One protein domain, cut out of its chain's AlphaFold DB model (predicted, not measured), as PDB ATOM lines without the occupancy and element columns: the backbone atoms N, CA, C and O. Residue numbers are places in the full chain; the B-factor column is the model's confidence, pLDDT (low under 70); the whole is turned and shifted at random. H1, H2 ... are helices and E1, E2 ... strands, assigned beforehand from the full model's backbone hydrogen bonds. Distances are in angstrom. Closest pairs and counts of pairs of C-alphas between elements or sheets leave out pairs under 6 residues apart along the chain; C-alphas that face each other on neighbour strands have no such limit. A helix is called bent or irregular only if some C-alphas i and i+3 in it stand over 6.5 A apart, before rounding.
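AT A GLANCE: This is residues 41 to 258 of the 346 residues of an uncharacterized protein of Nannocystis exedens (UniProt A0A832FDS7). A long sheet of eight strands is curled like part of a barrel and folded back on itself at the long, bent strand E8, and a small sheet, E4 to E6, packs face to face with part of it, their strands crossed. H4 packs on E10 and E11, with H6 on H4 farther out. The printed part has 218 residues, under half of them in named elements, in the order E1 E2 H1 E3 E4 E5 E6 H2 E7 E8 E9 H3 E10 E11 H4 H5 H6; the class is mixed, helices and strands. Both sheets are antiparallel, in the orders E1 - E11 - E10 - E9 - E8 - E7 - E2 - E3 and E4 - E5 - E6. The whole is compact and rounded, with a radius of gyration of the C-alphas of 16.5 A and spans of 47 by 39 by 31 A.

IN THESE COORDINATES: Find C-alpha 61 at (-1.909, 31.921, 10.628), where E1, residues 61 to 63, begins. Next come E2, residues 73 to 80, 20.6 A long, H1, 82 to 85, and E3, 89 to 91. E4, 97 to 101, E5, 104 to 109, E6, 112 to 115, and H2, 116 to 119, follow. After E7, 123 to 128, look at C-alpha 138, (-4.760, 42.630, -0.775): from there E8 runs 36.2 A to residue 151, with a bend of 57 degrees at residue 148. Then find E9, 157 to 165, 26.7 A, H3, 173 to 176, E10, 198 to 203, E11, 220 to 225, H4, 229 to 235, H5, 241 to 244, and H6, 246 to 256, 15.1 A, ending at (4.375, 35.150, 29.975).

HOW THE PARTS SIT: In the folded sheet, two leaves facing each other, E1 E11 E10 E9 face E7 E2 E3, with E8 as the hinge. E7, E8 and E9 form a meander, each strand the antiparallel neighbour of the one before; look for N 124 and O 142 at 2.7 A, and N 143 and O 164 at 2.7 A. E4, E5 and E6 form another, with N 106 and O 99 at 2.8 A and N 107 and O 114 at 2.8 A. The two sheets make a sandwich, face to face, with strands at 67 degrees. H2 stands at the large sheet's level, only just, at a height of 3.8 A. H3 and H5 only graze that sheet; H1 is not on it. H4 lies only just over E10, with 3 C-alphas falling on it, at a height of 8.3 A. H4 and H6 touch, about perpendicular at 74 degrees, closest at the C-alphas of Ala 229 and Thr 253, 5.6 A. In H6 every O i to N i+4 pair is within hydrogen-bond range, in H4 2 of 3; the other helices are too short for such a pair.

THE WHOLE: The C-alphas farthest apart, of Pro 43 and Gly 86, are 53.5 A apart. The printed part has no cut; the links H3 to E10 and E10 to E11 are long. Look for pLDDT under 70 at residues 41 to 46 and 53 to 58.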
ATOM      1  N   LEU A  41      -7.588  48.092  25.962       31.31
ATOM      2  CA  LEU A  41      -8.306  47.071  26.755       31.31
ATOM      3  C   LEU A  41      -7.400  46.279  27.695       31.31
ATOM      4  O   LEU A  41      -7.859  45.370  28.380       31.31
ATOM      5  N   ARG A  42      -6.105  46.592  27.734       43.62
ATOM      6  CA  ARG A  42      -5.159  45.941  28.637       43.62
ATOM      7  C   ARG A  42      -4.592  47.008  29.554       43.62
ATOM      8  O   ARG A  42      -4.144  48.039  29.045       43.62
ATOM      9  N   PRO A  43      -4.580  46.805  30.879       42.56
ATOM     10  CA  PRO A  43      -3.801  47.686  31.726       42.56
ATOM     11  C   PRO A  43      -2.363  47.732  31.170       42.56
ATOM     12  O   PRO A  43      -1.743  46.695  30.954       42.56
ATOM     13  N   LEU A  44      -1.861  48.946  30.901       54.41
ATOM     14  CA  LEU A  44      -0.435  49.242  30.675       54.41
ATOM     15  C   LEU A  44       0.177  48.797  29.329       54.41
ATOM     16  O   LEU A  44       1.369  48.541  29.254       54.41
ATOM     17  N   GLY A  45      -0.587  48.698  28.237       57.19
ATOM     18  CA  GLY A  45       0.011  48.429  26.913       57.19
ATOM     19  C   GLY A  45       0.485  46.981  26.682       57.19
ATOM     20  O   GLY A  45       1.175  46.723  25.701       57.19
ATOM     21  N   GLY A  46       0.069  46.062  27.564       59.78
ATOM     22  CA  GLY A  46       0.074  44.591  27.511       59.78
ATOM     23  C   GLY A  46       1.002  43.845  26.536       59.78
ATOM     24  O   GLY A  46       0.889  43.966  25.316       59.78
ATOM     25  N   PHE A  47       1.791  42.901  27.061       77.00
ATOM     26  CA  PHE A  47       2.586  41.965  26.263       77.00
ATOM     27  C   PHE A  47       1.724  41.177  25.248       77.00
ATOM     28  O   PHE A  47       0.741  40.496  25.579       77.00
ATOM     29  N   ARG A  48       2.070  41.320  23.964       82.38
ATOM     30  CA  ARG A  48       1.309  40.782  22.830       82.38
ATOM     31  C   ARG A  48       1.503  39.266  22.689       82.38
ATOM     32  O   ARG A  48       2.591  38.745  22.915       82.38
ATOM     33  N   LEU A  49       0.446  38.565  22.264       79.25
ATOM     34  CA  LEU A  49       0.502  37.127  21.950       79.25
ATOM     35  C   LEU A  49       1.474  36.854  20.799       79.25
ATOM     36  O   LEU A  49       2.336  35.984  20.899       79.25
ATOM     37  N   ASN A  50       1.370  37.663  19.747       83.12
ATOM     38  CA  ASN A  50       2.286  37.688  18.620       83.12
ATOM     39  C   ASN A  50       2.536  39.134  18.181       83.12
ATOM     40  O   ASN A  50       1.714  40.020  18.430       83.12
ATOM     41  N   THR A  51       3.665  39.366  17.530       74.88
ATOM     42  CA  THR A  51       4.183  40.696  17.180       74.88
ATOM     43  C   THR A  51       4.481  40.757  15.687       74.88
ATOM     44  O   THR A  51       5.598  40.525  15.230       74.88
ATOM     45  N   SER A  52       3.437  41.059  14.918       74.19
ATOM     46  CA  SER A  52       3.515  41.275  13.475       74.19
ATOM     47  C   SER A  52       3.844  42.736  13.156       74.19
ATOM     48  O   SER A  52       3.152  43.645  13.615       74.19
ATOM     49  N   PHE A  53       4.847  42.952  12.308       67.25
ATOM     50  CA  PHE A  53       5.240  44.263  11.789       67.25
ATOM     51  C   PHE A  53       4.258  44.795  10.733       67.25
ATOM     52  O   PHE A  53       4.121  46.003  10.576       67.25
ATOM     53  N   ILE A  54       3.498  43.920  10.056       60.47
ATOM     54  CA  ILE A  54       2.444  44.326   9.103       60.47
ATOM     55  C   ILE A  54       1.095  44.631   9.784       60.47
ATOM     56  O   ILE A  54       0.040  44.621   9.151       60.47
ATOM     57  N   GLY A  55       1.121  44.911  11.090       59.28
ATOM     58  CA  GLY A  55      -0.048  45.281  11.882       59.28
ATOM     59  C   GLY A  55      -0.910  44.087  12.306       59.28
ATOM     60  O   GLY A  55      -0.434  42.955  12.382       59.28
ATOM     61  N   LYS A  56      -2.194  44.360  12.594       55.91
ATOM     62  CA  LYS A  56      -3.199  43.397  13.105       55.91
ATOM     63  C   LYS A  56      -3.597  42.301  12.112       55.91
ATOM     64  O   LYS A  56      -4.407  41.448  12.451       55.91
ATOM     65  N   PHE A  57      -3.090  42.366  10.887       60.41
ATOM     66  CA  PHE A  57      -3.461  41.436   9.839       60.41
ATOM     67  C   PHE A  57      -3.031  40.004  10.204       60.41
ATOM     68  O   PHE A  57      -1.890  39.778  10.615       60.41
ATOM     69  N   GLY A  58      -3.950  39.049  10.053       63.53
ATOM     70  CA  GLY A  58      -3.855  37.666  10.531       63.53
ATOM     71  C   GLY A  58      -2.860  36.760   9.799       63.53
ATOM     72  O   GLY A  58      -3.035  35.552   9.816       63.53
ATOM     73  N   TRP A  59      -1.796  37.284   9.179       78.12
ATOM     74  CA  TRP A  59      -0.829  36.453   8.431       78.12
ATOM     75  C   TRP A  59      -0.056  35.464   9.309       78.12
ATOM     76  O   TRP A  59       0.603  34.559   8.802       78.12
ATOM     77  N   SER A  60      -0.088  35.671  10.629       86.00
ATOM     78  CA  SER A  60       0.515  34.748  11.584       86.00
ATOM     79  C   SER A  60      -0.080  33.352  11.463       86.00
ATOM     80  O   SER A  60       0.587  32.411  11.868       86.00
ATOM     81  N   GLU A  61      -1.280  33.206  10.899       91.69
ATOM     82  CA  GLU A  61      -1.909  31.921  10.628       91.69
ATOM     83  C   GLU A  61      -2.177  31.747   9.144       91.69
ATOM     84  O   GLU A  61      -2.818  32.586   8.526       91.69
ATOM     85  N   LEU A  62      -1.701  30.641   8.576       92.75
ATOM     86  CA  LEU A  62      -1.904  30.324   7.166       92.75
ATOM     87  C   LEU A  62      -2.521  28.933   7.037       92.75
ATOM     88  O   LEU A  62      -1.969  27.971   7.581       92.75
ATOM     89  N   ASP A  63      -3.610  28.811   6.271       92.62
ATOM     90  CA  ASP A  63      -4.070  27.508   5.781       92.62
ATOM     91  C   ASP A  63      -3.077  27.002   4.730       92.62
ATOM     92  O   ASP A  63      -2.948  27.550   3.633       92.62
ATOM     93  N   ILE A  64      -2.347  25.954   5.090       92.00
ATOM     94  CA  ILE A  64      -1.286  25.364   4.276       92.00
ATOM     95  C   ILE A  64      -1.709  24.068   3.593       92.00
ATOM     96  O   ILE A  64      -0.971  23.565   2.746       92.00
ATOM     97  N   ARG A  65      -2.871  23.501   3.935       87.06
ATOM     98  CA  ARG A  65      -3.281  22.204   3.382       87.06
ATOM     99  C   ARG A  65      -4.337  22.323   2.307       87.06
ATOM    100  O   ARG A  65      -4.240  21.616   1.310       87.06
ATOM    101  N   THR A  66      -5.359  23.135   2.522       87.06
ATOM    102  CA  THR A  66      -6.498  23.235   1.610       87.06
ATOM    103  C   THR A  66      -6.391  24.458   0.707       87.06
ATOM    104  O   THR A  66      -6.951  24.449  -0.387       87.06
ATOM    105  N   GLY A  67      -5.655  25.484   1.151       83.94
ATOM    106  CA  GLY A  67      -5.603  26.781   0.478       83.94
ATOM    107  C   GLY A  67      -6.909  27.562   0.621       83.94
ATOM    108  O   GLY A  67      -7.214  28.414  -0.216       83.94
ATOM    109  N   ASN A  68      -7.719  27.247   1.633       90.88
ATOM    110  CA  ASN A  68      -8.903  28.024   1.967       90.88
ATOM    111  C   ASN A  68      -8.525  29.347   2.641       90.88
ATOM    112  O   ASN A  68      -7.376  29.589   3.010       90.88
ATOM    113  N   VAL A  69      -9.524  30.217   2.775       90.88
ATOM    114  CA  VAL A  69      -9.386  31.444   3.555       90.88
ATOM    115  C   VAL A  69      -9.462  31.097   5.037       90.88
ATOM    116  O   VAL A  69     -10.439  30.491   5.473       90.88
ATOM    117  N   HIS A  70      -8.457  31.516   5.795       91.06
ATOM    118  CA  HIS A  70      -8.364  31.382   7.242       91.06
ATOM    119  C   HIS A  70      -8.069  32.749   7.857       91.06
ATOM    120  O   HIS A  70      -7.071  33.378   7.507       91.06
ATOM    121  N   GLU A  71      -8.966  33.233   8.719       88.25
ATOM    122  CA  GLU A  71      -8.874  34.563   9.354       88.25
ATOM    123  C   GLU A  71      -8.586  35.701   8.353       88.25
ATOM    124  O   GLU A  71      -7.724  36.557   8.558       88.25
ATOM    125  N   GLY A  72      -9.286  35.678   7.212       90.19
ATOM    126  CA  GLY A  72      -9.117  36.672   6.146       90.19
ATOM    127  C   GLY A  72      -7.812  36.531   5.361       90.19
ATOM    128  O   GLY A  72      -7.448  37.431   4.614       90.19
ATOM    129  N   THR A  73      -7.086  35.423   5.499       91.94
ATOM    130  CA  THR A  73      -5.821  35.190   4.791       91.94
ATOM    131  C   THR A  73      -5.872  33.901   3.988       91.94
ATOM    132  O   THR A  73      -6.567  32.954   4.349       91.94
ATOM    133  N   LYS A  74      -5.140  33.840   2.880       93.12
ATOM    134  CA  LYS A  74      -5.019  32.632   2.072       93.12
ATOM    135  C   LYS A  74      -3.607  32.509   1.530       93.12
ATOM    136  O   LYS A  74      -3.114  33.409   0.849       93.12
ATOM    137  N   LEU A  75      -2.979  31.362   1.770       95.50
ATOM    138  CA  LEU A  75      -1.738  31.008   1.097       95.50
ATOM    139  C   LEU A  75      -2.058  30.540  -0.327       95.50
ATOM    140  O   LEU A  75      -2.723  29.525  -0.527       95.50
ATOM    141  N   HIS A  76      -1.587  31.289  -1.321       94.56
ATOM    142  CA  HIS A  76      -1.820  30.980  -2.728       94.56
ATOM    143  C   HIS A  76      -0.821  29.941  -3.246       94.56
ATOM    144  O   HIS A  76      -1.212  28.954  -3.867       94.56
ATOM    145  N   MET A  77       0.474  30.158  -2.995       96.06
ATOM    146  CA  MET A  77       1.552  29.241  -3.378       96.06
ATOM    147  C   MET A  77       2.860  29.558  -2.648       96.06
ATOM    148  O   MET A  77       3.054  30.672  -2.161       96.06
ATOM    149  N   VAL A  78       3.765  28.578  -2.621       96.69
ATOM    150  CA  VAL A  78       5.129  28.694  -2.089       96.69
ATOM    151  C   VAL A  78       6.134  28.315  -3.169       96.69
ATOM    152  O   VAL A  78       6.242  27.141  -3.516       96.69
ATOM    153  N   CYS A  79       6.885  29.277  -3.693       96.81
ATOM    154  CA  CYS A  79       7.915  29.058  -4.702       96.81
ATOM    155  C   CYS A  79       9.292  28.916  -4.046       96.81
ATOM    156  O   CYS A  79       9.755  29.795  -3.326       96.81
ATOM    157  N   ILE A  80       9.940  27.774  -4.262       94.44
ATOM    158  CA  ILE A  80      11.276  27.461  -3.754       94.44
ATOM    159  C   ILE A  80      12.321  28.013  -4.728       94.44
ATOM    160  O   ILE A  80      12.137  27.932  -5.944       94.44
ATOM    161  N   ASP A  81      13.424  28.545  -4.192       90.19
ATOM    162  CA  ASP A  81      14.484  29.184  -4.976       90.19
ATOM    163  C   ASP A  81      15.040  28.239  -6.065       90.19
ATOM    164  O   ASP A  81      15.591  27.171  -5.751       90.19
ATOM    165  N   PRO A  82      14.945  28.619  -7.355       84.00
ATOM    166  CA  PRO A  82      15.430  27.802  -8.459       84.00
ATOM    167  C   PRO A  82      16.946  27.595  -8.419       84.00
ATOM    168  O   PRO A  82      17.437  26.641  -9.017       84.00
ATOM    169  N   GLN A  83      17.718  28.422  -7.705       83.38
ATOM    170  CA  GLN A  83      19.159  28.193  -7.552       83.38
ATOM    171  C   GLN A  83      19.474  26.874  -6.835       83.38
ATOM    172  O   GLN A  83      20.565  26.329  -7.014       83.38
ATOM    173  N   VAL A  84      18.528  26.342  -6.058       77.12
ATOM    174  CA  VAL A  84      18.688  25.070  -5.348       77.12
ATOM    175  C   VAL A  84      18.363  23.875  -6.257       77.12
ATOM    176  O   VAL A  84      19.037  22.848  -6.168       77.12
ATOM    177  N   TYR A  85      17.384  24.006  -7.163       79.56
ATOM    178  CA  TYR A  85      16.807  22.871  -7.910       79.56
ATOM    179  C   TYR A  85      16.869  22.973  -9.445       79.56
ATOM    180  O   TYR A  85      16.509  22.018 -10.130       79.56
ATOM    181  N   GLY A  86      17.369  24.078  -9.995       79.69
ATOM    182  CA  GLY A  86      17.583  24.304 -11.430       79.69
ATOM    183  C   GLY A  86      16.383  24.883 -12.184       79.69
ATOM    184  O   GLY A  86      16.596  25.616 -13.147       79.69
ATOM    185  N   ASP A  87      15.162  24.620 -11.718       84.06
ATOM    186  CA  ASP A  87      13.905  25.130 -12.275       84.06
ATOM    187  C   ASP A  87      13.045  25.771 -11.173       84.06
ATOM    188  O   ASP A  87      13.185  25.448  -9.990       84.06
ATOM    189  N   GLU A  88      12.142  26.675 -11.561       85.69
ATOM    190  CA  GLU A  88      11.158  27.265 -10.650       85.69
ATOM    191  C   GLU A  88      10.194  26.184 -10.142       85.69
ATOM    192  O   GLU A  88       9.515  25.500 -10.915       85.69
ATOM    193  N   LEU A  89      10.139  26.020  -8.822       92.56
ATOM    194  CA  LEU A  89       9.339  24.995  -8.168       92.56
ATOM    195  C   LEU A  89       8.365  25.642  -7.185       92.56
ATOM    196  O   LEU A  89       8.752  25.995  -6.076       92.56
ATOM    197  N   CYS A  90       7.086  25.712  -7.553       95.56
ATOM    198  CA  CYS A  90       6.039  26.227  -6.667       95.56
ATOM    199  C   CYS A  90       5.140  25.116  -6.116       95.56
ATOM    200  O   CYS A  90       4.627  24.297  -6.878       95.56
ATOM    201  N   LEU A  91       4.946  25.093  -4.802       93.06
ATOM    202  CA  LEU A  91       3.981  24.271  -4.077       93.06
ATOM    203  C   LEU A  91       2.649  25.019  -4.009       93.06
ATOM    204  O   LEU A  91       2.631  26.197  -3.655       93.06
ATOM    205  N   ILE A  92       1.543  24.350  -4.317       93.31
ATOM    206  CA  ILE A  92       0.203  24.947  -4.275       93.31
ATOM    207  C   ILE A  92      -0.616  24.233  -3.191       93.31
ATOM    208  O   ILE A  92      -0.902  23.043  -3.358       93.31
ATOM    209  N   PRO A  93      -1.016  24.911  -2.096       85.06
ATOM    210  CA  PRO A  93      -1.921  24.339  -1.100       85.06
ATOM    211  C   PRO A  93      -3.176  23.730  -1.746       85.06
ATOM    212  O   PRO A  93      -3.723  24.265  -2.709       85.06
ATOM    213  N   GLY A  94      -3.613  22.574  -1.251       84.62
ATOM    214  CA  GLY A  94      -4.722  21.795  -1.811       84.62
ATOM    215  C   GLY A  94      -4.335  20.874  -2.975       84.62
ATOM    216  O   GLY A  94      -5.062  19.918  -3.256       84.62
ATOM    217  N   LEU A  95      -3.192  21.113  -3.629       83.12
ATOM    218  CA  LEU A  95      -2.640  20.252  -4.686       83.12
ATOM    219  C   LEU A  95      -1.359  19.534  -4.249       83.12
ATOM    220  O   LEU A  95      -1.163  18.366  -4.583       83.12
ATOM    221  N   ASP A  96      -0.508  20.237  -3.507       94.19
ATOM    222  CA  ASP A  96       0.753  19.763  -2.949       94.19
ATOM    223  C   ASP A  96       0.656  19.702  -1.412       94.19
ATOM    224  O   ASP A  96      -0.137  20.422  -0.798       94.19
ATOM    225  N   ASP A  97       1.463  18.852  -0.767       94.06
ATOM    226  CA  ASP A  97       1.435  18.741   0.697       94.06
ATOM    227  C   ASP A  97       2.361  19.796   1.315       94.06
ATOM    228  O   ASP A  97       3.565  19.783   1.051       94.06
ATOM    229  N   ILE A  98       1.837  20.646   2.198       95.31
ATOM    230  CA  ILE A  98       2.629  21.528   3.066       95.31
ATOM    231  C   ILE A  98       2.242  21.226   4.517       95.31
ATOM    232  O   ILE A  98       1.063  21.070   4.845       95.31
ATOM    233  N   TRP A  99       3.228  21.063   5.399       95.88
ATOM    234  CA  TRP A  99       2.995  20.793   6.821       95.88
ATOM    235  C   TRP A  99       4.157  21.277   7.683       95.88
ATOM    236  O   TRP A  99       5.229  21.609   7.187       95.88
ATOM    237  N   VAL A 100       3.953  21.275   8.998       96.06
ATOM    238  CA  VAL A 100       5.020  21.511   9.971       96.06
ATOM    239  C   VAL A 100       5.218  20.260  10.814       96.06
ATOM    240  O   VAL A 100       4.268  19.764  11.420       96.06
ATOM    241  N   ASP A 101       6.449  19.756  10.870       95.75
ATOM    242  CA  ASP A 101       6.856  18.664  11.755       95.75
ATOM    243  C   ASP A 101       7.906  19.176  12.740       95.75
ATOM    244  O   ASP A 101       8.982  19.624  12.358       95.75
ATOM    245  N   LYS A 102       7.581  19.148  14.037       94.62
ATOM    246  CA  LYS A 102       8.476  19.599  15.122       94.62
ATOM    247  C   LYS A 102       9.099  20.987  14.891       94.62
ATOM    248  O   LYS A 102      10.258  21.234  15.218       94.62
ATOM    249  N   GLY A 103       8.309  21.893  14.327       94.12
ATOM    250  CA  GLY A 103       8.715  23.259  14.010       94.12
ATOM    251  C   GLY A 103       9.441  23.429  12.676       94.12
ATOM    252  O   GLY A 103       9.599  24.562  12.240       94.12
ATOM    253  N   GLU A 104       9.838  22.344  12.007       97.19
ATOM    254  CA  GLU A 104      10.352  22.384  10.636       97.19
ATOM    255  C   GLU A 104       9.179  22.502   9.664       97.19
ATOM    256  O   GLU A 104       8.234  21.718   9.741       97.19
ATOM    257  N   ILE A 105       9.220  23.465   8.749       97.00
ATOM    258  CA  ILE A 105       8.286  23.546   7.623       97.00
ATOM    259  C   ILE A 105       8.733  22.553   6.548       97.00
ATOM    260  O   ILE A 105       9.912  22.494   6.188       97.00
ATOM    261  N   HIS A 106       7.771  21.794   6.033       97.00
ATOM    262  CA  HIS A 106       7.931  20.828   4.961       97.00
ATOM    263  C   HIS A 106       6.968  21.130   3.817       97.00
ATOM    264  O   HIS A 106       5.822  21.519   4.034       97.00
ATOM    265  N   GLY A 107       7.425  20.847   2.605       95.88
ATOM    266  CA  GLY A 107       6.626  20.795   1.395       95.88
ATOM    267  C   GLY A 107       6.901  19.504   0.634       95.88
ATOM    268  O   GLY A 107       8.000  18.954   0.712       95.88
ATOM    269  N   LYS A 108       5.935  18.993  -0.124       95.75
ATOM    270  CA  LYS A 108       6.135  17.822  -0.977       95.75
ATOM    271  C   LYS A 108       5.433  17.986  -2.310       95.75
ATOM    272  O   LYS A 108       4.228  18.205  -2.359       95.75
ATOM    273  N   LYS A 109       6.192  17.768  -3.382       94.69
ATOM    274  CA  LYS A 109       5.708  17.811  -4.763       94.69
ATOM    275  C   LYS A 109       6.375  16.725  -5.594       94.69
ATOM    276  O   LYS A 109       7.572  16.478  -5.466       94.69
ATOM    277  N   TYR A 110       5.577  16.017  -6.395       93.56
ATOM    278  CA  TYR A 110       6.013  14.873  -7.215       93.56
ATOM    279  C   TYR A 110       6.793  13.784  -6.450       93.56
ATOM    280  O   TYR A 110       7.651  13.106  -7.007       93.56
ATOM    281  N   GLY A 111       6.488  13.597  -5.162       93.19
ATOM    282  CA  GLY A 111       7.150  12.608  -4.305       93.19
ATOM    283  C   GLY A 111       8.443  13.087  -3.636       93.19
ATOM    284  O   GLY A 111       8.897  12.425  -2.704       93.19
ATOM    285  N   THR A 112       8.986  14.239  -4.034       94.31
ATOM    286  CA  THR A 112      10.146  14.874  -3.393       94.31
ATOM    287  C   THR A 112       9.687  15.735  -2.223       94.31
ATOM    288  O   THR A 112       8.713  16.475  -2.358       94.31
ATOM    289  N   VAL A 113      10.373  15.626  -1.081       95.81
ATOM    290  CA  VAL A 113      10.124  16.436   0.121       95.81
ATOM    291  C   VAL A 113      11.197  17.514   0.230       95.81
ATOM    292  O   VAL A 113      12.381  17.191   0.183       95.81
ATOM    293  N   TYR A 114      10.760  18.749   0.433       95.31
ATOM    294  CA  TYR A 114      11.556  19.955   0.643       95.31
ATOM    295  C   TYR A 114      11.334  20.428   2.074       95.31
ATOM    296  O   TYR A 114      10.193  20.429   2.540       95.31
ATOM    297  N   LYS A 115      12.386  20.789   2.804       95.75
ATOM    298  CA  LYS A 115      12.252  21.160   4.218       95.75
ATOM    299  C   LYS A 115      13.404  22.002   4.740       95.75
ATOM    300  O   LYS A 115      14.502  21.992   4.185       95.75
ATOM    301  N   GLY A 116      13.166  22.699   5.848       92.50
ATOM    302  CA  GLY A 116      14.221  23.401   6.577       92.50
ATOM    303  C   GLY A 116      14.993  24.365   5.672       92.50
ATOM    304  O   GLY A 116      14.428  25.337   5.177       92.50
ATOM    305  N   LEU A 117      16.280  24.082   5.439       95.06
ATOM    306  CA  LEU A 117      17.156  24.905   4.595       95.06
ATOM    307  C   LEU A 117      16.737  24.957   3.119       95.06
ATOM    308  O   LEU A 117      17.077  25.932   2.455       95.06
ATOM    309  N   ASP A 118      15.984  23.972   2.617       94.75
ATOM    310  CA  ASP A 118      15.467  23.991   1.241       94.75
ATOM    311  C   ASP A 118      14.504  25.158   1.002       94.75
ATOM    312  O   ASP A 118      14.295  25.561  -0.134       94.75
ATOM    313  N   LEU A 119      13.905  25.691   2.072       95.06
ATOM    314  CA  LEU A 119      12.971  26.812   2.015       95.06
ATOM    315  C   LEU A 119      13.670  28.167   2.140       95.06
ATOM    316  O   LEU A 119      12.993  29.192   2.101       95.06
ATOM    317  N   LYS A 120      14.999  28.212   2.295       95.94
ATOM    318  CA  LYS A 120      15.731  29.480   2.272       95.94
ATOM    319  C   LYS A 120      15.565  30.141   0.901       95.94
ATOM    320  O   LYS A 120      15.658  29.472  -0.122       95.94
ATOM    321  N   ASN A 121      15.328  31.447   0.909       95.62
ATOM    322  CA  ASN A 121      14.952  32.279  -0.233       95.62
ATOM    323  C   ASN A 121      13.616  31.890  -0.898       95.62
ATOM    324  O   ASN A 121      13.350  32.343  -2.009       95.62
ATOM    325  N   SER A 122      12.777  31.063  -0.262       96.62
ATOM    326  CA  SER A 122      11.444  30.774  -0.808       96.62
ATOM    327  C   SER A 122      10.527  31.995  -0.734       96.62
ATOM    328  O   SER A 122      10.642  32.815   0.180       96.62
ATOM    329  N   GLU A 123       9.609  32.087  -1.693       96.94
ATOM    330  CA  GLU A 123       8.592  33.129  -1.821       96.94
ATOM    331  C   GLU A 123       7.211  32.548  -1.507       96.94
ATOM    332  O   GLU A 123       6.806  31.529  -2.063       96.94
ATOM    333  N   TRP A 124       6.482  33.186  -0.600       96.75
ATOM    334  CA  TRP A 124       5.160  32.778  -0.140       96.75
ATOM    335  C   TRP A 124       4.164  33.844  -0.568       96.75
ATOM    336  O   TRP A 124       4.170  34.961  -0.050       96.75
ATOM    337  N   HIS A 125       3.322  33.500  -1.533       96.56
ATOM    338  CA  HIS A 125       2.333  34.409  -2.099       96.56
ATOM    339  C   HIS A 125       1.061  34.337  -1.270       96.56
ATOM    340  O   HIS A 125       0.442  33.273  -1.173       96.56
ATOM    341  N   ILE A 126       0.678  35.459  -0.670       95.50
ATOM    342  CA  ILE A 126      -0.426  35.524   0.282       95.50
ATOM    343  C   ILE A 126      -1.466  36.522  -0.221       95.50
ATOM    344  O   ILE A 126      -1.139  37.643  -0.618       95.50
ATOM    345  N   GLU A 127      -2.723  36.089  -0.189       94.88
ATOM    346  CA  GLU A 127      -3.908  36.912  -0.413       94.88
ATOM    347  C   GLU A 127      -4.574  37.227   0.931       94.88
ATOM    348  O   GLU A 127      -4.531  36.427   1.870       94.88
ATOM    349  N   ALA A 128      -5.167  38.413   1.028       93.44
ATOM    350  CA  ALA A 128      -5.522  39.033   2.291       93.44
ATOM    351  C   ALA A 128      -6.779  39.907   2.176       93.44
ATOM    352  O   ALA A 128      -6.851  40.767   1.303       93.44
ATOM    353  N   ASP A 129      -7.719  39.733   3.100       92.56
ATOM    354  CA  ASP A 129      -8.795  40.669   3.425       92.56
ATOM    355  C   ASP A 129      -8.272  41.584   4.533       92.56
ATOM    356  O   ASP A 129      -8.333  41.278   5.727       92.56
ATOM    357  N   SER A 130      -7.597  42.661   4.129       89.50
ATOM    358  CA  SER A 130      -6.877  43.501   5.084       89.50
ATOM    359  C   SER A 130      -7.745  44.583   5.718       89.50
ATOM    360  O   SER A 130      -7.323  45.166   6.722       89.50
ATOM    361  N   ASP A 131      -8.913  44.900   5.157       89.69
ATOM    362  CA  ASP A 131      -9.864  45.891   5.667       89.69
ATOM    363  C   ASP A 131     -11.151  45.292   6.256       89.69
ATOM    364  O   ASP A 131     -11.902  46.027   6.901       89.69
ATOM    365  N   GLY A 132     -11.315  43.970   6.189       89.31
ATOM    366  CA  GLY A 132     -12.354  43.210   6.879       89.31
ATOM    367  C   GLY A 132     -13.701  43.245   6.163       89.31
ATOM    368  O   GLY A 132     -14.739  43.122   6.822       89.31
ATOM    369  N   ASP A 133     -13.710  43.467   4.849       92.19
ATOM    370  CA  ASP A 133     -14.932  43.537   4.045       92.19
ATOM    371  C   ASP A 133     -15.400  42.160   3.522       92.19
ATOM    372  O   ASP A 133     -16.485  42.039   2.938       92.19
ATOM    373  N   GLY A 134     -14.626  41.106   3.799       91.50
ATOM    374  CA  GLY A 134     -14.861  39.734   3.365       91.50
ATOM    375  C   GLY A 134     -14.266  39.401   1.995       91.50
ATOM    376  O   GLY A 134     -14.522  38.304   1.483       91.50
ATOM    377  N   VAL A 135     -13.508  40.311   1.375       94.06
ATOM    378  CA  VAL A 135     -12.908  40.146   0.050       94.06
ATOM    379  C   VAL A 135     -11.385  40.083   0.155       94.06
ATOM    380  O   VAL A 135     -10.727  40.941   0.726       94.06
ATOM    381  N   LEU A 136     -10.791  39.060  -0.463       94.19
ATOM    382  CA  LEU A 136      -9.338  38.949  -0.587       94.19
ATOM    383  C   LEU A 136      -8.821  39.861  -1.708       94.19
ATOM    384  O   LEU A 136      -8.644  39.421  -2.847       94.19
ATOM    385  N   ASP A 137      -8.607  41.134  -1.404       95.12
ATOM    386  CA  ASP A 137      -8.212  42.153  -2.382       95.12
ATOM    387  C   ASP A 137      -6.807  42.735  -2.152       95.12
ATOM    388  O   ASP A 137      -6.304  43.524  -2.960       95.12
ATOM    389  N   SER A 138      -6.145  42.307  -1.079       95.06
ATOM    390  CA  SER A 138      -4.760  42.630  -0.775       95.06
ATOM    391  C   SER A 138      -3.852  41.448  -1.100       95.06
ATOM    392  O   SER A 138      -4.216  40.291  -0.889       95.06
ATOM    393  N   GLN A 139      -2.656  41.723  -1.620       95.56
ATOM    394  CA  GLN A 139      -1.665  40.683  -1.909       95.56
ATOM    395  C   GLN A 139      -0.270  41.147  -1.516       95.56
ATOM    396  O   GLN A 139       0.062  42.329  -1.641       95.56
ATOM    397  N   PHE A 140       0.547  40.208  -1.054       95.12
ATOM    398  CA  PHE A 140       1.955  40.436  -0.762       95.12
ATOM    399  C   PHE A 140       2.751  39.134  -0.866       95.12
ATOM    400  O   PHE A 140       2.193  38.034  -0.875       95.12
ATOM    401  N   ILE A 141       4.073  39.278  -0.945       95.88
ATOM    402  CA  ILE A 141       5.015  38.163  -0.999       95.88
ATOM    403  C   ILE A 141       5.854  38.184   0.274       95.88
ATOM    404  O   ILE A 141       6.475  39.199   0.604       95.88
ATOM    405  N   ALA A 142       5.849  37.064   0.992       95.62
ATOM    406  CA  ALA A 142       6.739  36.830   2.115       95.62
ATOM    407  C   ALA A 142       7.944  35.994   1.675       95.62
ATOM    408  O   ALA A 142       7.795  34.957   1.039       95.62
ATOM    409  N   HIS A 143       9.141  36.436   2.033       96.69
ATOM    410  CA  HIS A 143      10.397  35.765   1.741       96.69
ATOM    411  C   HIS A 143      10.964  35.132   3.004       96.69
ATOM    412  O   HIS A 143      10.966  35.752   4.070       96.69
ATOM    413  N   VAL A 144      11.494  33.917   2.882       97.19
ATOM    414  CA  VAL A 144      12.263  33.266   3.949       97.19
ATOM    415  C   VAL A 144      13.749  33.571   3.756       97.19
ATOM    416  O   VAL A 144      14.474  32.808   3.121       97.19
ATOM    417  N   ASP A 145      14.230  34.678   4.307       97.12
ATOM    418  CA  ASP A 145      15.614  35.135   4.103       97.12
ATOM    419  C   ASP A 145      16.644  34.312   4.887       97.12
ATOM    420  O   ASP A 145      17.810  34.188   4.493       97.12
ATOM    421  N   ASP A 146      16.236  33.736   6.019       97.44
ATOM    422  CA  ASP A 146      17.113  32.894   6.821       97.44
ATOM    423  C   ASP A 146      16.365  31.754   7.505       97.44
ATOM    424  O   ASP A 146      15.223  31.903   7.940       97.44
ATOM    425  N   VAL A 147      17.044  30.615   7.625       97.50
ATOM    426  CA  VAL A 147      16.527  29.418   8.290       97.50
ATOM    427  C   VAL A 147      17.625  28.838   9.163       97.50
ATOM    428  O   VAL A 147      18.731  28.570   8.689       97.50
ATOM    429  N   LYS A 148      17.327  28.616  10.444       96.25
ATOM    430  CA  LYS A 148      18.281  28.058  11.410       96.25
ATOM    431  C   LYS A 148      17.687  26.861  12.113       96.25
ATOM    432  O   LYS A 148      16.607  26.957  12.681       96.25
ATOM    433  N   ASN A 149      18.448  25.776  12.149       95.25
ATOM    434  CA  ASN A 149      18.254  24.721  13.130       95.25
ATOM    435  C   ASN A 149      19.122  25.054  14.346       95.25
ATOM    436  O   ASN A 149      20.337  25.215  14.227       95.25
ATOM    437  N   THR A 150      18.484  25.227  15.493       93.81
ATOM    438  CA  THR A 150      19.123  25.628  16.746       93.81
ATOM    439  C   THR A 150      18.493  24.844  17.895       93.81
ATOM    440  O   THR A 150      17.629  23.997  17.674       93.81
ATOM    441  N   ALA A 151      18.939  25.070  19.126       94.12
ATOM    442  CA  ALA A 151      18.374  24.436  20.303       94.12
ATOM    443  C   ALA A 151      18.133  25.449  21.422       94.12
ATOM    444  O   ALA A 151      18.853  26.440  21.537       94.12
ATOM    445  N   THR A 152      17.112  25.192  22.241       91.62
ATOM    446  CA  THR A 152      16.847  25.966  23.462       91.62
ATOM    447  C   THR A 152      17.987  25.762  24.464       91.62
ATOM    448  O   THR A 152      18.793  24.840  24.309       91.62
ATOM    449  N   ALA A 153      18.045  26.561  25.533       87.31
ATOM    450  CA  ALA A 153      19.041  26.377  26.597       87.31
ATOM    451  C   ALA A 153      19.022  24.951  27.195       87.31
ATOM    452  O   ALA A 153      20.054  24.404  27.570       87.31
ATOM    453  N   GLN A 154      17.849  24.312  27.200       87.44
ATOM    454  CA  GLN A 154      17.615  22.934  27.643       87.44
ATOM    455  C   GLN A 154      17.926  21.879  26.557       87.44
ATOM    456  O   GLN A 154      17.575  20.709  26.709       87.44
ATOM    457  N   GLY A 155      18.534  22.270  25.433       91.31
ATOM    458  CA  GLY A 155      18.941  21.374  24.349       91.31
ATOM    459  C   GLY A 155      17.800  20.866  23.464       91.31
ATOM    460  O   GLY A 155      17.986  19.896  22.729       91.31
ATOM    461  N   THR A 156      16.612  21.479  23.518       92.38
ATOM    462  CA  THR A 156      15.493  21.077  22.650       92.38
ATOM    463  C   THR A 156      15.685  21.678  21.263       92.38
ATOM    464  O   THR A 156      15.720  22.904  21.172       92.38
ATOM    465  N   PRO A 157      15.788  20.882  20.187       93.56
ATOM    466  CA  PRO A 157      15.976  21.432  18.851       93.56
ATOM    467  C   PRO A 157      14.732  22.198  18.384       93.56
ATOM    468  O   PRO A 157      13.604  21.802  18.670       93.56
ATOM    469  N   TYR A 158      14.913  23.278  17.641       94.31
ATOM    470  CA  TYR A 158      13.829  23.997  16.979       94.31
ATOM    471  C   TYR A 158      14.339  24.692  15.717       94.31
ATOM    472  O   TYR A 158      15.545  24.870  15.520       94.31
ATOM    473  N   TRP A 159      13.398  25.081  14.862       96.56
ATOM    474  CA  TRP A 159      13.680  25.814  13.637       96.56
ATOM    475  C   TRP A 159      13.240  27.266  13.773       96.56
ATOM    476  O   TRP A 159      12.123  27.547  14.205       96.56
ATOM    477  N   ALA A 160      14.141  28.174  13.416       96.94
ATOM    478  CA  ALA A 160      13.914  29.608  13.406       96.94
ATOM    479  C   ALA A 160      13.918  30.120  11.966       96.94
ATOM    480  O   ALA A 160      14.828  29.791  11.203       96.94
ATOM    481  N   TYR A 161      12.944  30.955  11.631       97.62
ATOM    482  CA  TYR A 161      12.746  31.500  10.293       97.62
ATOM    483  C   TYR A 161      12.782  33.023  10.344       97.62
ATOM    484  O   TYR A 161      12.067  33.630  11.140       97.62
ATOM    485  N   LEU A 162      13.617  33.646   9.517       97.25
ATOM    486  CA  LEU A 162      13.580  35.085   9.285       97.25
ATOM    487  C   LEU A 162      12.704  35.351   8.066       97.25
ATOM    488  O   LEU A 162      13.062  34.965   6.954       97.25
ATOM    489  N   TRP A 163      11.589  36.032   8.296       96.38
ATOM    490  CA  TRP A 163      10.647  36.399   7.250       96.38
ATOM    491  C   TRP A 163      10.784  37.880   6.920       96.38
ATOM    492  O   TRP A 163      10.773  38.717   7.830       96.38
ATOM    493  N   THR A 164      10.834  38.216   5.634       96.06
ATOM    494  CA  THR A 164      10.765  39.604   5.162       96.06
ATOM    495  C   THR A 164       9.738  39.773   4.053       96.06
ATOM    496  O   THR A 164       9.383  38.822   3.368       96.06
ATOM    497  N   TYR A 165       9.239  40.990   3.867       95.06
ATOM    498  CA  TYR A 165       8.412  41.360   2.723       95.06
ATOM    499  C   TYR A 165       8.936  42.631   2.078       95.06
ATOM    500  O   TYR A 165       9.682  43.421   2.666       95.06
ATOM    501  N   ARG A 166       8.507  42.850   0.842       94.94
ATOM    502  CA  ARG A 166       8.829  44.042   0.069       94.94
ATOM    503  C   ARG A 166       7.603  44.933   0.031       94.94
ATOM    504  O   ARG A 166       6.651  44.653  -0.687       94.94
ATOM    505  N   SER A 167       7.612  46.018   0.805       92.50
ATOM    506  CA  SER A 167       6.444  46.905   0.939       92.50
ATOM    507  C   SER A 167       5.958  47.477  -0.402       92.50
ATOM    508  O   SER A 167       4.771  47.744  -0.557       92.50
ATOM    509  N   TRP A 168       6.866  47.641  -1.373       93.50
ATOM    510  CA  TRP A 168       6.564  48.148  -2.717       93.50
ATOM    511  C   TRP A 168       5.900  47.117  -3.639       93.50
ATOM    512  O   TRP A 168       5.437  47.484  -4.716       93.50
ATOM    513  N   GLU A 169       5.879  45.842  -3.251       95.12
ATOM    514  CA  GLU A 169       5.169  44.760  -3.949       95.12
ATOM    515  C   GLU A 169       3.799  44.477  -3.316       95.12
ATOM    516  O   GLU A 169       3.017  43.703  -3.861       95.12
ATOM    517  N   VAL A 170       3.484  45.124  -2.187       94.62
ATOM    518  CA  VAL A 170       2.174  45.019  -1.542       94.62
ATOM    519  C   VAL A 170       1.139  45.772  -2.371       94.62
ATOM    520  O   VAL A 170       1.322  46.944  -2.706       94.62
ATOM    521  N   VAL A 171       0.027  45.108  -2.669       95.94
ATOM    522  CA  VAL A 171      -1.102  45.670  -3.422       95.94
ATOM    523  C   VAL A 171      -2.398  45.590  -2.616       95.94
ATOM    524  O   VAL A 171      -2.481  44.866  -1.624       95.94
ATOM    525  N   GLY A 172      -3.408  46.343  -3.055       94.88
ATOM    526  CA  GLY A 172      -4.717  46.429  -2.401       94.88
ATOM    527  C   GLY A 172      -4.744  47.379  -1.195       94.88
ATOM    528  O   GLY A 172      -3.794  48.145  -0.992       94.88
ATOM    529  N   PRO A 173      -5.821  47.353  -0.392       93.19
ATOM    530  CA  PRO A 173      -5.963  48.155   0.825       93.19
ATOM    531  C   PRO A 173      -4.790  48.031   1.810       93.19
ATOM    532  O   PRO A 173      -4.455  49.008   2.486       93.19
ATOM    533  N   LEU A 174      -4.102  46.882   1.852       91.06
ATOM    534  CA  LEU A 174      -2.931  46.684   2.713       91.06
ATOM    535  C   LEU A 174      -1.776  47.633   2.362       91.06
ATOM    536  O   LEU A 174      -1.048  48.063   3.256       91.06
ATOM    537  N   ALA A 175      -1.629  48.022   1.090       92.50
ATOM    538  CA  ALA A 175      -0.548  48.899   0.632       92.50
ATOM    539  C   ALA A 175      -0.558  50.276   1.323       92.50
ATOM    540  O   ALA A 175       0.497  50.888   1.490       92.50
ATOM    541  N   ALA A 176      -1.739  50.746   1.747       90.44
ATOM    542  CA  ALA A 176      -1.910  51.995   2.488       90.44
ATOM    543  C   ALA A 176      -1.613  51.861   3.995       90.44
ATOM    544  O   ALA A 176      -1.460  52.873   4.674       90.44
ATOM    545  N   LYS A 177      -1.549  50.629   4.520       86.50
ATOM    546  CA  LYS A 177      -1.323  50.324   5.944       86.50
ATOM    547  C   LYS A 177       0.126  49.951   6.253       86.50
ATOM    548  O   LYS A 177       0.524  49.985   7.412       86.50
ATOM    549  N   VAL A 178       0.902  49.587   5.235       88.31
ATOM    550  CA  VAL A 178       2.322  49.254   5.382       88.31
ATOM    551  C   VAL A 178       3.192  50.478   5.126       88.31
ATOM    552  O   VAL A 178       2.996  51.215   4.156       88.31
ATOM    553  N   GLU A 179       4.190  50.686   5.981       87.56
ATOM    554  CA  GLU A 179       5.191  51.723   5.751       87.56
ATOM    555  C   GLU A 179       6.014  51.377   4.503       87.56
ATOM    556  O   GLU A 179       6.592  50.293   4.381       87.56
ATOM    557  N   GLN A 180       6.041  52.305   3.546       89.94
ATOM    558  CA  GLN A 180       6.736  52.106   2.284       89.94
ATOM    559  C   GLN A 180       8.240  52.322   2.458       89.94
ATOM    560  O   GLN A 180       8.702  53.419   2.765       89.94
ATOM    561  N   SER A 181       9.016  51.278   2.187       92.50
ATOM    562  CA  SER A 181      10.472  51.274   2.238       92.50
ATOM    563  C   SER A 181      11.074  50.880   0.892       92.50
ATOM    564  O   SER A 181      10.425  50.268   0.054       92.50
ATOM    565  N   LYS A 182      12.343  51.233   0.666       92.69
ATOM    566  CA  LYS A 182      13.132  50.753  -0.488       92.69
ATOM    567  C   LYS A 182      13.935  49.492  -0.175       92.69
ATOM    568  O   LYS A 182      14.641  48.990  -1.046       92.69
ATOM    569  N   SER A 183      13.885  49.021   1.067       94.88
ATOM    570  CA  SER A 183      14.547  47.798   1.512       94.88
ATOM    571  C   SER A 183      13.518  46.804   2.045       94.88
ATOM    572  O   SER A 183      12.505  47.244   2.602       94.88
ATOM    573  N   PRO A 184      13.770  45.488   1.926       95.12
ATOM    574  CA  PRO A 184      12.926  44.481   2.560       95.12
ATOM    575  C   PRO A 184      12.718  44.797   4.044       95.12
ATOM    576  O   PRO A 184      13.646  45.250   4.720       95.12
ATOM    577  N   GLN A 185      11.489  44.616   4.515       94.12
ATOM    578  CA  GLN A 185      11.085  44.847   5.898       94.12
ATOM    579  C   GLN A 185      10.858  43.507   6.596       94.12
ATOM    580  O   GLN A 185      10.344  42.582   5.965       94.12
ATOM    581  N   PRO A 186      11.238  43.364   7.876       93.38
ATOM    582  CA  PRO A 186      10.964  42.147   8.620       93.38
ATOM    583  C   PRO A 186       9.472  42.017   8.913       93.38
ATOM    584  O   PRO A 186       8.773  43.008   9.101       93.38
ATOM    585  N   PHE A 187       8.996  40.783   9.003       90.69
ATOM    586  CA  PHE A 187       7.629  40.507   9.440       90.69
ATOM    587  C   PHE A 187       7.447  40.530  10.951       90.69
ATOM    588  O   PHE A 187       6.355  40.815  11.429       90.69
ATOM    589  N   CYS A 188       8.487  40.180  11.699       92.44
ATOM    590  CA  CYS A 188       8.448  40.204  13.150       92.44
ATOM    591  C   CYS A 188       9.014  41.519  13.664       92.44
ATOM    592  O   CYS A 188      10.015  42.019  13.145       92.44
ATOM    593  N   GLU A 189       8.419  42.045  14.730       90.50
ATOM    594  CA  GLU A 189       9.071  43.098  15.507       90.50
ATOM    595  C   GLU A 189      10.352  42.551  16.151       90.50
ATOM    596  O   GLU A 189      10.491  41.348  16.405       90.50
ATOM    597  N   LYS A 190      11.299  43.441  16.437       91.69
ATOM    598  CA  LYS A 190      12.544  43.078  17.107       91.69
ATOM    599  C   LYS A 190      12.253  42.633  18.541       91.69
ATOM    600  O   LYS A 190      11.643  43.383  19.296       91.69
ATOM    601  N   ASP A 191      12.718  41.447  18.927       89.19
ATOM    602  CA  ASP A 191      12.654  41.018  20.326       89.19
ATOM    603  C   ASP A 191      13.514  41.934  21.203       89.19
ATOM    604  O   ASP A 191      14.649  42.272  20.853       89.19
ATOM    605  N   VAL A 192      12.947  42.368  22.326       86.56
ATOM    606  CA  VAL A 192      13.553  43.386  23.191       86.56
ATOM    607  C   VAL A 192      14.812  42.881  23.893       86.56
ATOM    608  O   VAL A 192      15.720  43.676  24.133       86.56
ATOM    609  N   ASP A 193      14.907  41.573  24.145       84.31
ATOM    610  CA  ASP A 193      16.003  40.978  24.915       84.31
ATOM    611  C   ASP A 193      17.158  40.531  24.010       84.31
ATOM    612  O   ASP A 193      18.330  40.801  24.275       84.31
ATOM    613  N   THR A 194      16.837  39.866  22.901       88.81
ATOM    614  CA  THR A 194      17.813  39.251  21.989       88.81
ATOM    615  C   THR A 194      18.092  40.093  20.749       88.81
ATOM    616  O   THR A 194      19.104  39.910  20.070       88.81
ATOM    617  N   GLY A 195      17.181  41.000  20.402       92.19
ATOM    618  CA  GLY A 195      17.206  41.717  19.137       92.19
ATOM    619  C   GLY A 195      16.871  40.870  17.908       92.19
ATOM    620  O   GLY A 195      17.089  41.337  16.789       92.19
ATOM    621  N   SER A 196      16.385  39.640  18.093       93.94
ATOM    622  CA  SER A 196      16.029  38.736  16.999       93.94
ATOM    623  C   SER A 196      14.763  39.189  16.266       93.94
ATOM    624  O   SER A 196      13.841  39.732  16.865       93.94
ATOM    625  N   LEU A 197      14.717  38.915  14.960       95.50
ATOM    626  CA  LEU A 197      13.558  39.107  14.074       95.50
ATOM    627  C   LEU A 197      12.973  37.767  13.588       95.50
ATOM    628  O   LEU A 197      12.215  37.729  12.624       95.50
ATOM    629  N   HIS A 198      13.388  36.650  14.191       96.38
ATOM    630  CA  HIS A 198      12.952  35.326  13.752       96.38
ATOM    631  C   HIS A 198      11.596  34.954  14.358       96.38
ATOM    632  O   HIS A 198      11.183  35.478  15.397       96.38
ATOM    633  N   SER A 199      10.944  33.986  13.726       96.19
ATOM    634  CA  SER A 199       9.785  33.272  14.243       96.19
ATOM    635  C   SER A 199      10.040  31.766  14.315       96.19
ATOM    636  O   SER A 199      10.980  31.242  13.711       96.19
ATOM    637  N   VAL A 200       9.191  31.060  15.060       96.00
ATOM    638  CA  VAL A 200       9.044  29.602  14.990       96.00
ATOM    639  C   VAL A 200       7.729  29.247  14.301       96.00
ATOM    640  O   VAL A 200       6.711  29.907  14.512       96.00
ATOM    641  N   ALA A 201       7.726  28.178  13.508       96.06
ATOM    642  CA  ALA A 201       6.508  27.652  12.904       96.06
ATOM    643  C   ALA A 201       5.852  26.622  13.834       96.06
ATOM    644  O   ALA A 201       6.499  25.694  14.314       96.06
ATOM    645  N   ASN A 202       4.555  26.754  14.080       96.38
ATOM    646  CA  ASN A 202       3.776  25.817  14.880       96.38
ATOM    647  C   ASN A 202       2.723  25.170  13.993       96.38
ATOM    648  O   ASN A 202       1.746  25.802  13.605       96.38
ATOM    649  N   GLY A 203       2.918  23.890  13.694       94.81
ATOM    650  CA  GLY A 203       1.903  23.108  13.007       94.81
ATOM    651  C   GLY A 203       0.696  22.888  13.895       94.81
ATOM    652  O   GLY A 203       0.831  22.503  15.059       94.81
ATOM    653  N   ARG A 204      -0.479  23.037  13.301       94.56
ATOM    654  CA  ARG A 204      -1.756  22.702  13.914       94.56
ATOM    655  C   ARG A 204      -2.084  23.488  15.171       94.56
ATOM    656  O   ARG A 204      -2.613  22.938  16.145       94.56
ATOM    657  N   LEU A 205      -1.717  24.759  15.147       94.88
ATOM    658  CA  LEU A 205      -1.966  25.703  16.214       94.88
ATOM    659  C   LEU A 205      -2.771  26.863  15.640       94.88
ATOM    660  O   LEU A 205      -2.321  27.492  14.694       94.88
ATOM    661  N   HIS A 206      -3.928  27.108  16.237       93.56
ATOM    662  CA  HIS A 206      -4.673  28.350  16.101       93.56
ATOM    663  C   HIS A 206      -4.647  29.048  17.460       93.56
ATOM    664  O   HIS A 206      -4.790  28.384  18.496       93.56
ATOM    665  N   VAL A 207      -4.437  30.355  17.450       92.12
ATOM    666  CA  VAL A 207      -4.383  31.224  18.619       92.12
ATOM    667  C   VAL A 207      -5.431  32.308  18.436       92.12
ATOM    668  O   VAL A 207      -5.282  33.192  17.593       92.12
ATOM    669  N   ASP A 208      -6.459  32.291  19.279       90.56
ATOM    670  CA  ASP A 208      -7.386  33.413  19.348       90.56
ATOM    671  C   ASP A 208      -6.627  34.627  19.904       90.56
ATOM    672  O   ASP A 208      -6.201  34.661  21.061       90.56
ATOM    673  N   MET A 209      -6.401  35.632  19.061       86.56
ATOM    674  CA  MET A 209      -5.599  36.800  19.425       86.56
ATOM    675  C   MET A 209      -6.303  37.728  20.431       86.56
ATOM    676  O   MET A 209      -5.637  38.570  21.050       86.56
ATOM    677  N   ALA A 210      -7.621  37.582  20.604       85.00
ATOM    678  CA  ALA A 210      -8.402  38.305  21.594       85.00
ATOM    679  C   ALA A 210      -8.336  37.603  22.957       85.00
ATOM    680  O   ALA A 210      -7.922  38.239  23.929       85.00
ATOM    681  N   THR A 211      -8.673  36.310  23.021       89.44
ATOM    682  CA  THR A 211      -8.788  35.560  24.292       89.44
ATOM    683  C   THR A 211      -7.494  34.873  24.732       89.44
ATOM    684  O   THR A 211      -7.324  34.516  25.898       89.44
ATOM    685  N   GLY A 212      -6.549  34.676  23.811       89.88
ATOM    686  CA  GLY A 212      -5.344  33.881  24.034       89.88
ATOM    687  C   GLY A 212      -5.569  32.369  24.044       89.88
ATOM    688  O   GLY A 212      -4.638  31.639  24.386       89.88
ATOM    689  N   ASP A 213      -6.763  31.893  23.677       93.25
ATOM    690  CA  ASP A 213      -7.085  30.466  23.646       93.25
ATOM    691  C   ASP A 213      -6.344  29.741  22.522       93.25
ATOM    692  O   ASP A 213      -6.266  30.213  21.386       93.25
ATOM    693  N   PHE A 214      -5.822  28.548  22.827       94.69
ATOM    694  CA  PHE A 214      -5.147  27.714  21.834       94.69
ATOM    695  C   PHE A 214      -6.049  26.572  21.372       94.69
ATOM    696  O   PHE A 214      -6.358  25.626  22.109       94.69
ATOM    697  N   SER A 215      -6.364  26.566  20.083       94.56
ATOM    698  CA  SER A 215      -7.094  25.482  19.439       94.56
ATOM    699  C   SER A 215      -6.196  24.721  18.453       94.56
ATOM    700  O   SER A 215      -5.030  25.051  18.231       94.56
ATOM    701  N   GLY A 216      -6.683  23.575  17.979       93.88
ATOM    702  CA  GLY A 216      -5.942  22.741  17.040       93.88
ATOM    703  C   GLY A 216      -6.656  22.664  15.725       93.88
ATOM    704  O   GLY A 216      -7.714  22.046  15.671       93.88
ATOM    705  N   ASP A 217      -6.012  23.169  14.690       92.38
ATOM    706  CA  ASP A 217      -6.508  23.081  13.331       92.38
ATOM    707  C   ASP A 217      -5.532  22.243  12.493       92.38
ATOM    708  O   ASP A 217      -4.357  22.570  12.440       92.38
ATOM    709  N   PRO A 218      -5.923  21.111  11.886       89.31
ATOM    710  CA  PRO A 218      -4.995  20.286  11.115       89.31
ATOM    711  C   PRO A 218      -4.343  20.977   9.913       89.31
ATOM    712  O   PRO A 218      -3.323  20.455   9.447       89.31
ATOM    713  N   ASP A 219      -4.909  22.083   9.446       91.69
ATOM    714  CA  ASP A 219      -4.586  22.696   8.165       91.69
ATOM    715  C   ASP A 219      -3.885  24.054   8.332       91.69
ATOM    716  O   ASP A 219      -3.373  24.594   7.354       91.69
ATOM    717  N   VAL A 220      -3.751  24.546   9.570       92.50
ATOM    718  CA  VAL A 220      -3.108  25.829   9.893       92.50
ATOM    719  C   VAL A 220      -1.658  25.658  10.356       92.50
ATOM    720  O   VAL A 220      -1.319  24.774  11.158       92.50
ATOM    721  N   VAL A 221      -0.795  26.562   9.895       94.00
ATOM    722  CA  VAL A 221       0.483  26.881  10.543       94.00
ATOM    723  C   VAL A 221       0.402  28.233  11.233       94.00
ATOM    724  O   VAL A 221      -0.013  29.207  10.618       94.00
ATOM    725  N   PHE A 222       0.868  28.292  12.481       95.25
ATOM    726  CA  PHE A 222       1.054  29.536  13.220       95.25
ATOM    727  C   PHE A 222       2.532  29.948  13.255       95.25
ATOM    728  O   PHE A 222       3.375  29.237  13.813       95.25
ATOM    729  N   LEU A 223       2.856  31.104  12.686       95.31
ATOM    730  CA  LEU A 223       4.178  31.721  12.681       95.31
ATOM    731  C   LEU A 223       4.325  32.633  13.908       95.31
ATOM    732  O   LEU A 223       3.849  33.766  13.933       95.31
ATOM    733  N   ALA A 224       5.003  32.133  14.942       95.06
ATOM    734  CA  ALA A 224       5.163  32.821  16.219       95.06
ATOM    735  C   ALA A 224       6.477  33.612  16.264       95.06
ATOM    736  O   ALA A 224       7.553  33.018  16.366       95.06
ATOM    737  N   CYS A 225       6.407  34.937  16.202       95.12
ATOM    738  CA  CYS A 225       7.562  35.821  16.337       95.12
ATOM    739  C   CYS A 225       8.185  35.709  17.733       95.12
ATOM    740  O   CYS A 225       7.467  35.617  18.728       95.12
ATOM    741  N   PHE A 226       9.519  35.750  17.829       94.19
ATOM    742  CA  PHE A 226      10.215  35.654  19.126       94.19
ATOM    743  C   PHE A 226       9.881  36.821  20.054       94.19
ATOM    744  O   PHE A 226       9.849  36.653  21.266       94.19
ATOM    745  N   SER A 227       9.569  37.983  19.481       91.38
ATOM    746  CA  SER A 227       9.110  39.163  20.212       91.38
ATOM    747  C   SER A 227       7.693  39.030  20.781       91.38
ATOM    748  O   SER A 227       7.298  39.872  21.578       91.38
ATOM    749  N   GLY A 228       6.924  38.007  20.395       91.75
ATOM    750  CA  GLY A 228       5.587  37.725  20.916       91.75
ATOM    751  C   GLY A 228       5.606  36.596  21.940       91.75
ATOM    752  O   GLY A 228       6.469  35.720  21.891       91.75
ATOM    753  N   ALA A 229       4.632  36.573  22.852       93.69
ATOM    754  CA  ALA A 229       4.578  35.583  23.927       93.69
ATOM    755  C   ALA A 229       4.666  34.127  23.421       93.69
ATOM    756  O   ALA A 229       5.435  33.346  23.976       93.69
ATOM    757  N   VAL A 230       3.961  33.768  22.337       94.88
ATOM    758  CA  VAL A 230       3.952  32.387  21.803       94.88
ATOM    759  C   VAL A 230       5.321  31.954  21.258       94.88
ATOM    760  O   VAL A 230       5.704  30.787  21.370       94.88
ATOM    761  N   GLY A 231       6.077  32.865  20.640       94.81
ATOM    762  CA  GLY A 231       7.423  32.557  20.145       94.81
ATOM    763  C   GLY A 231       8.450  32.568  21.275       94.81
ATOM    764  O   GLY A 231       9.288  31.667  21.364       94.81
ATOM    765  N   LYS A 232       8.331  33.543  22.181       92.50
ATOM    766  CA  LYS A 232       9.246  33.761  23.303       92.50
ATOM    767  C   LYS A 232       9.341  32.563  24.237       92.50
ATOM    768  O   LYS A 232      10.436  32.080  24.515       92.50
ATOM    769  N   VAL A 233       8.203  32.023  24.677       94.69
ATOM    770  CA  VAL A 233       8.196  30.886  25.616       94.69
ATOM    771  C   VAL A 233       8.855  29.635  25.026       94.69
ATOM    772  O   VAL A 233       9.418  28.824  25.760       94.69
ATOM    773  N   GLN A 234       8.841  29.480  23.701       94.69
ATOM    774  CA  GLN A 234       9.525  28.375  23.034       94.69
ATOM    775  C   GLN A 234      11.027  28.617  22.946       94.69
ATOM    776  O   GLN A 234      11.809  27.728  23.287       94.69
ATOM    777  N   GLN A 235      11.422  29.802  22.479       91.38
ATOM    778  CA  GLN A 235      12.813  30.102  22.169       91.38
ATOM    779  C   GLN A 235      13.651  30.425  23.411       91.38
ATOM    780  O   GLN A 235      14.753  29.890  23.544       91.38
ATOM    781  N   ASP A 236      13.144  31.263  24.314       89.62
ATOM    782  CA  ASP A 236      13.883  31.706  25.502       89.62
ATOM    783  C   ASP A 236      13.696  30.747  26.677       89.62
ATOM    784  O   ASP A 236      14.645  30.448  27.399       89.62
ATOM    785  N   TRP A 237      12.474  30.247  26.880       92.19
ATOM    786  CA  TRP A 237      12.136  29.490  28.094       92.19
ATOM    787  C   TRP A 237      12.116  27.972  27.893       92.19
ATOM    788  O   TRP A 237      12.002  27.215  28.856       92.19
ATOM    789  N   GLY A 238      12.244  27.506  26.648       94.44
ATOM    790  CA  GLY A 238      12.366  26.084  26.333       94.44
ATOM    791  C   GLY A 238      11.051  25.310  26.231       94.44
ATOM    792  O   GLY A 238      11.076  24.087  26.047       94.44
ATOM    793  N   TYR A 239       9.905  25.986  26.313       95.12
ATOM    794  CA  TYR A 239       8.572  25.382  26.298       95.12
ATOM    795  C   TYR A 239       8.070  25.092  24.879       95.12
ATOM    796  O   TYR A 239       7.018  25.557  24.449       95.12
ATOM    797  N   VAL A 240       8.839  24.308  24.126       94.69
ATOM    798  CA  VAL A 240       8.568  24.036  22.709       94.69
ATOM    799  C   VAL A 240       7.272  23.236  22.521       94.69
ATOM    800  O   VAL A 240       7.120  22.144  23.081       94.69
ATOM    801  N   ASN A 241       6.363  23.737  21.673       94.00
ATOM    802  CA  ASN A 241       4.986  23.240  21.547       94.00
ATOM    803  C   ASN A 241       4.896  21.724  21.331       94.00
ATOM    804  O   ASN A 241       4.194  21.014  22.045       94.00
ATOM    805  N   TYR A 242       5.637  21.208  20.349       93.25
ATOM    806  CA  TYR A 242       5.570  19.797  19.970       93.25
ATOM    807  C   TYR A 242       6.140  18.859  21.051       93.25
ATOM    808  O   TYR A 242       5.903  17.653  20.998       93.25
ATOM    809  N   LYS A 243       6.914  19.392  22.010       94.50
ATOM    810  CA  LYS A 243       7.540  18.631  23.097       94.50
ATOM    811  C   LYS A 243       6.647  18.573  24.331       94.50
ATOM    812  O   LYS A 243       6.483  17.498  24.900       94.50
ATOM    813  N   ILE A 244       6.085  19.711  24.746       93.69
ATOM    814  CA  ILE A 244       5.251  19.791  25.959       93.69
ATOM    815  C   ILE A 244       3.753  19.631  25.669       93.69
ATOM    816  O   ILE A 244       2.983  19.290  26.560       93.69
ATOM    817  N   GLY A 245       3.333  19.820  24.421       93.75
ATOM    818  CA  GLY A 245       1.940  19.773  23.997       93.75
ATOM    819  C   GLY A 245       1.210  21.111  24.160       93.75
ATOM    820  O   GLY A 245       1.503  21.914  25.047       93.75
ATOM    821  N   ARG A 246       0.191  21.312  23.315       94.50
ATOM    822  CA  ARG A 246      -0.520  22.589  23.148       94.50
ATOM    823  C   ARG A 246      -1.024  23.210  24.449       94.50
ATOM    824  O   ARG A 246      -0.769  24.377  24.684       94.50
ATOM    825  N   LYS A 247      -1.694  22.438  25.310       94.31
ATOM    826  CA  LYS A 247      -2.280  22.965  26.559       94.31
ATOM    827  C   LYS A 247      -1.231  23.504  27.538       94.31
ATOM    828  O   LYS A 247      -1.471  24.482  28.233       94.31
ATOM    829  N   LYS A 248      -0.068  22.851  27.601       94.88
ATOM    830  CA  LYS A 248       1.050  23.277  28.452       94.88
ATOM    831  C   LYS A 248       1.729  24.516  27.876       94.88
ATOM    832  O   LYS A 248       2.117  25.402  28.623       94.88
ATOM    833  N   HIS A 249       1.819  24.589  26.553       95.19
ATOM    834  CA  HIS A 249       2.325  25.757  25.844       95.19
ATOM    835  C   HIS A 249       1.390  26.974  25.961       95.19
ATOM    836  O   HIS A 249       1.855  28.088  26.190       95.19
ATOM    837  N   GLU A 250       0.078  26.766  25.892       95.88
ATOM    838  CA  GLU A 250      -0.920  27.800  26.171       95.88
ATOM    839  C   GLU A 250      -0.756  28.343  27.596       95.88
ATOM    840  O   GLU A 250      -0.628  29.549  27.783       95.88
ATOM    841  N   LEU A 251      -0.648  27.449  28.589       95.31
ATOM    842  CA  LEU A 251      -0.412  27.822  29.986       95.31
ATOM    843  C   LEU A 251       0.800  28.749  30.133       95.31
ATOM    844  O   LEU A 251       0.677  29.832  30.694       95.31
ATOM    845  N   VAL A 252       1.965  28.367  29.603       95.62
ATOM    846  CA  VAL A 252       3.167  29.211  29.735       95.62
ATOM    847  C   VAL A 252       3.092  30.492  28.906       95.62
ATOM    848  O   VAL A 252       3.669  31.500  29.304       95.62
ATOM    849  N   THR A 253       2.351  30.497  27.795       95.44
ATOM    850  CA  THR A 253       2.058  31.726  27.039       95.44
ATOM    851  C   THR A 253       1.262  32.703  27.902       95.44
ATOM    852  O   THR A 253       1.577  33.893  27.938       95.44
ATOM    853  N   ARG A 254       0.264  32.213  28.645       95.19
ATOM    854  CA  ARG A 254      -0.515  33.030  29.589       95.19
ATOM    855  C   ARG A 254       0.329  33.515  30.759       95.19
ATOM    856  O   ARG A 254       0.286  34.701  31.077       95.19
ATOM    857  N   VAL A 255       1.190  32.651  31.301       94.94
ATOM    858  CA  VAL A 255       2.189  33.028  32.315       94.94
ATOM    859  C   VAL A 255       3.077  34.165  31.809       94.94
ATOM    860  O   VAL A 255       3.317  35.127  32.538       94.94
ATOM    861  N   ALA A 256       3.543  34.100  30.559       93.88
ATOM    862  CA  ALA A 256       4.375  35.150  29.975       93.88
ATOM    863  C   ALA A 256       3.674  36.498  29.917       93.88
ATOM    864  O   ALA A 256       4.302  37.524  30.150       93.88
ATOM    865  N   ARG A 257       2.366  36.486  29.684       94.62
ATOM    866  CA  ARG A 257       1.530  37.683  29.598       94.62
ATOM    867  C   ARG A 257       0.954  38.126  30.940       94.62
ATOM    868  O   ARG A 257       0.245  39.128  30.980       94.62
ATOM    869  N   ALA A 258       1.240  37.400  32.022       95.44
ATOM    870  CA  ALA A 258       0.556  37.579  33.297       95.44
ATOM    871  C   ALA A 258      -0.975  37.611  33.106       95.44
ATOM    872  O   ALA A 258      -1.665  38.451  33.672       95.44
TER     873      ALA A 258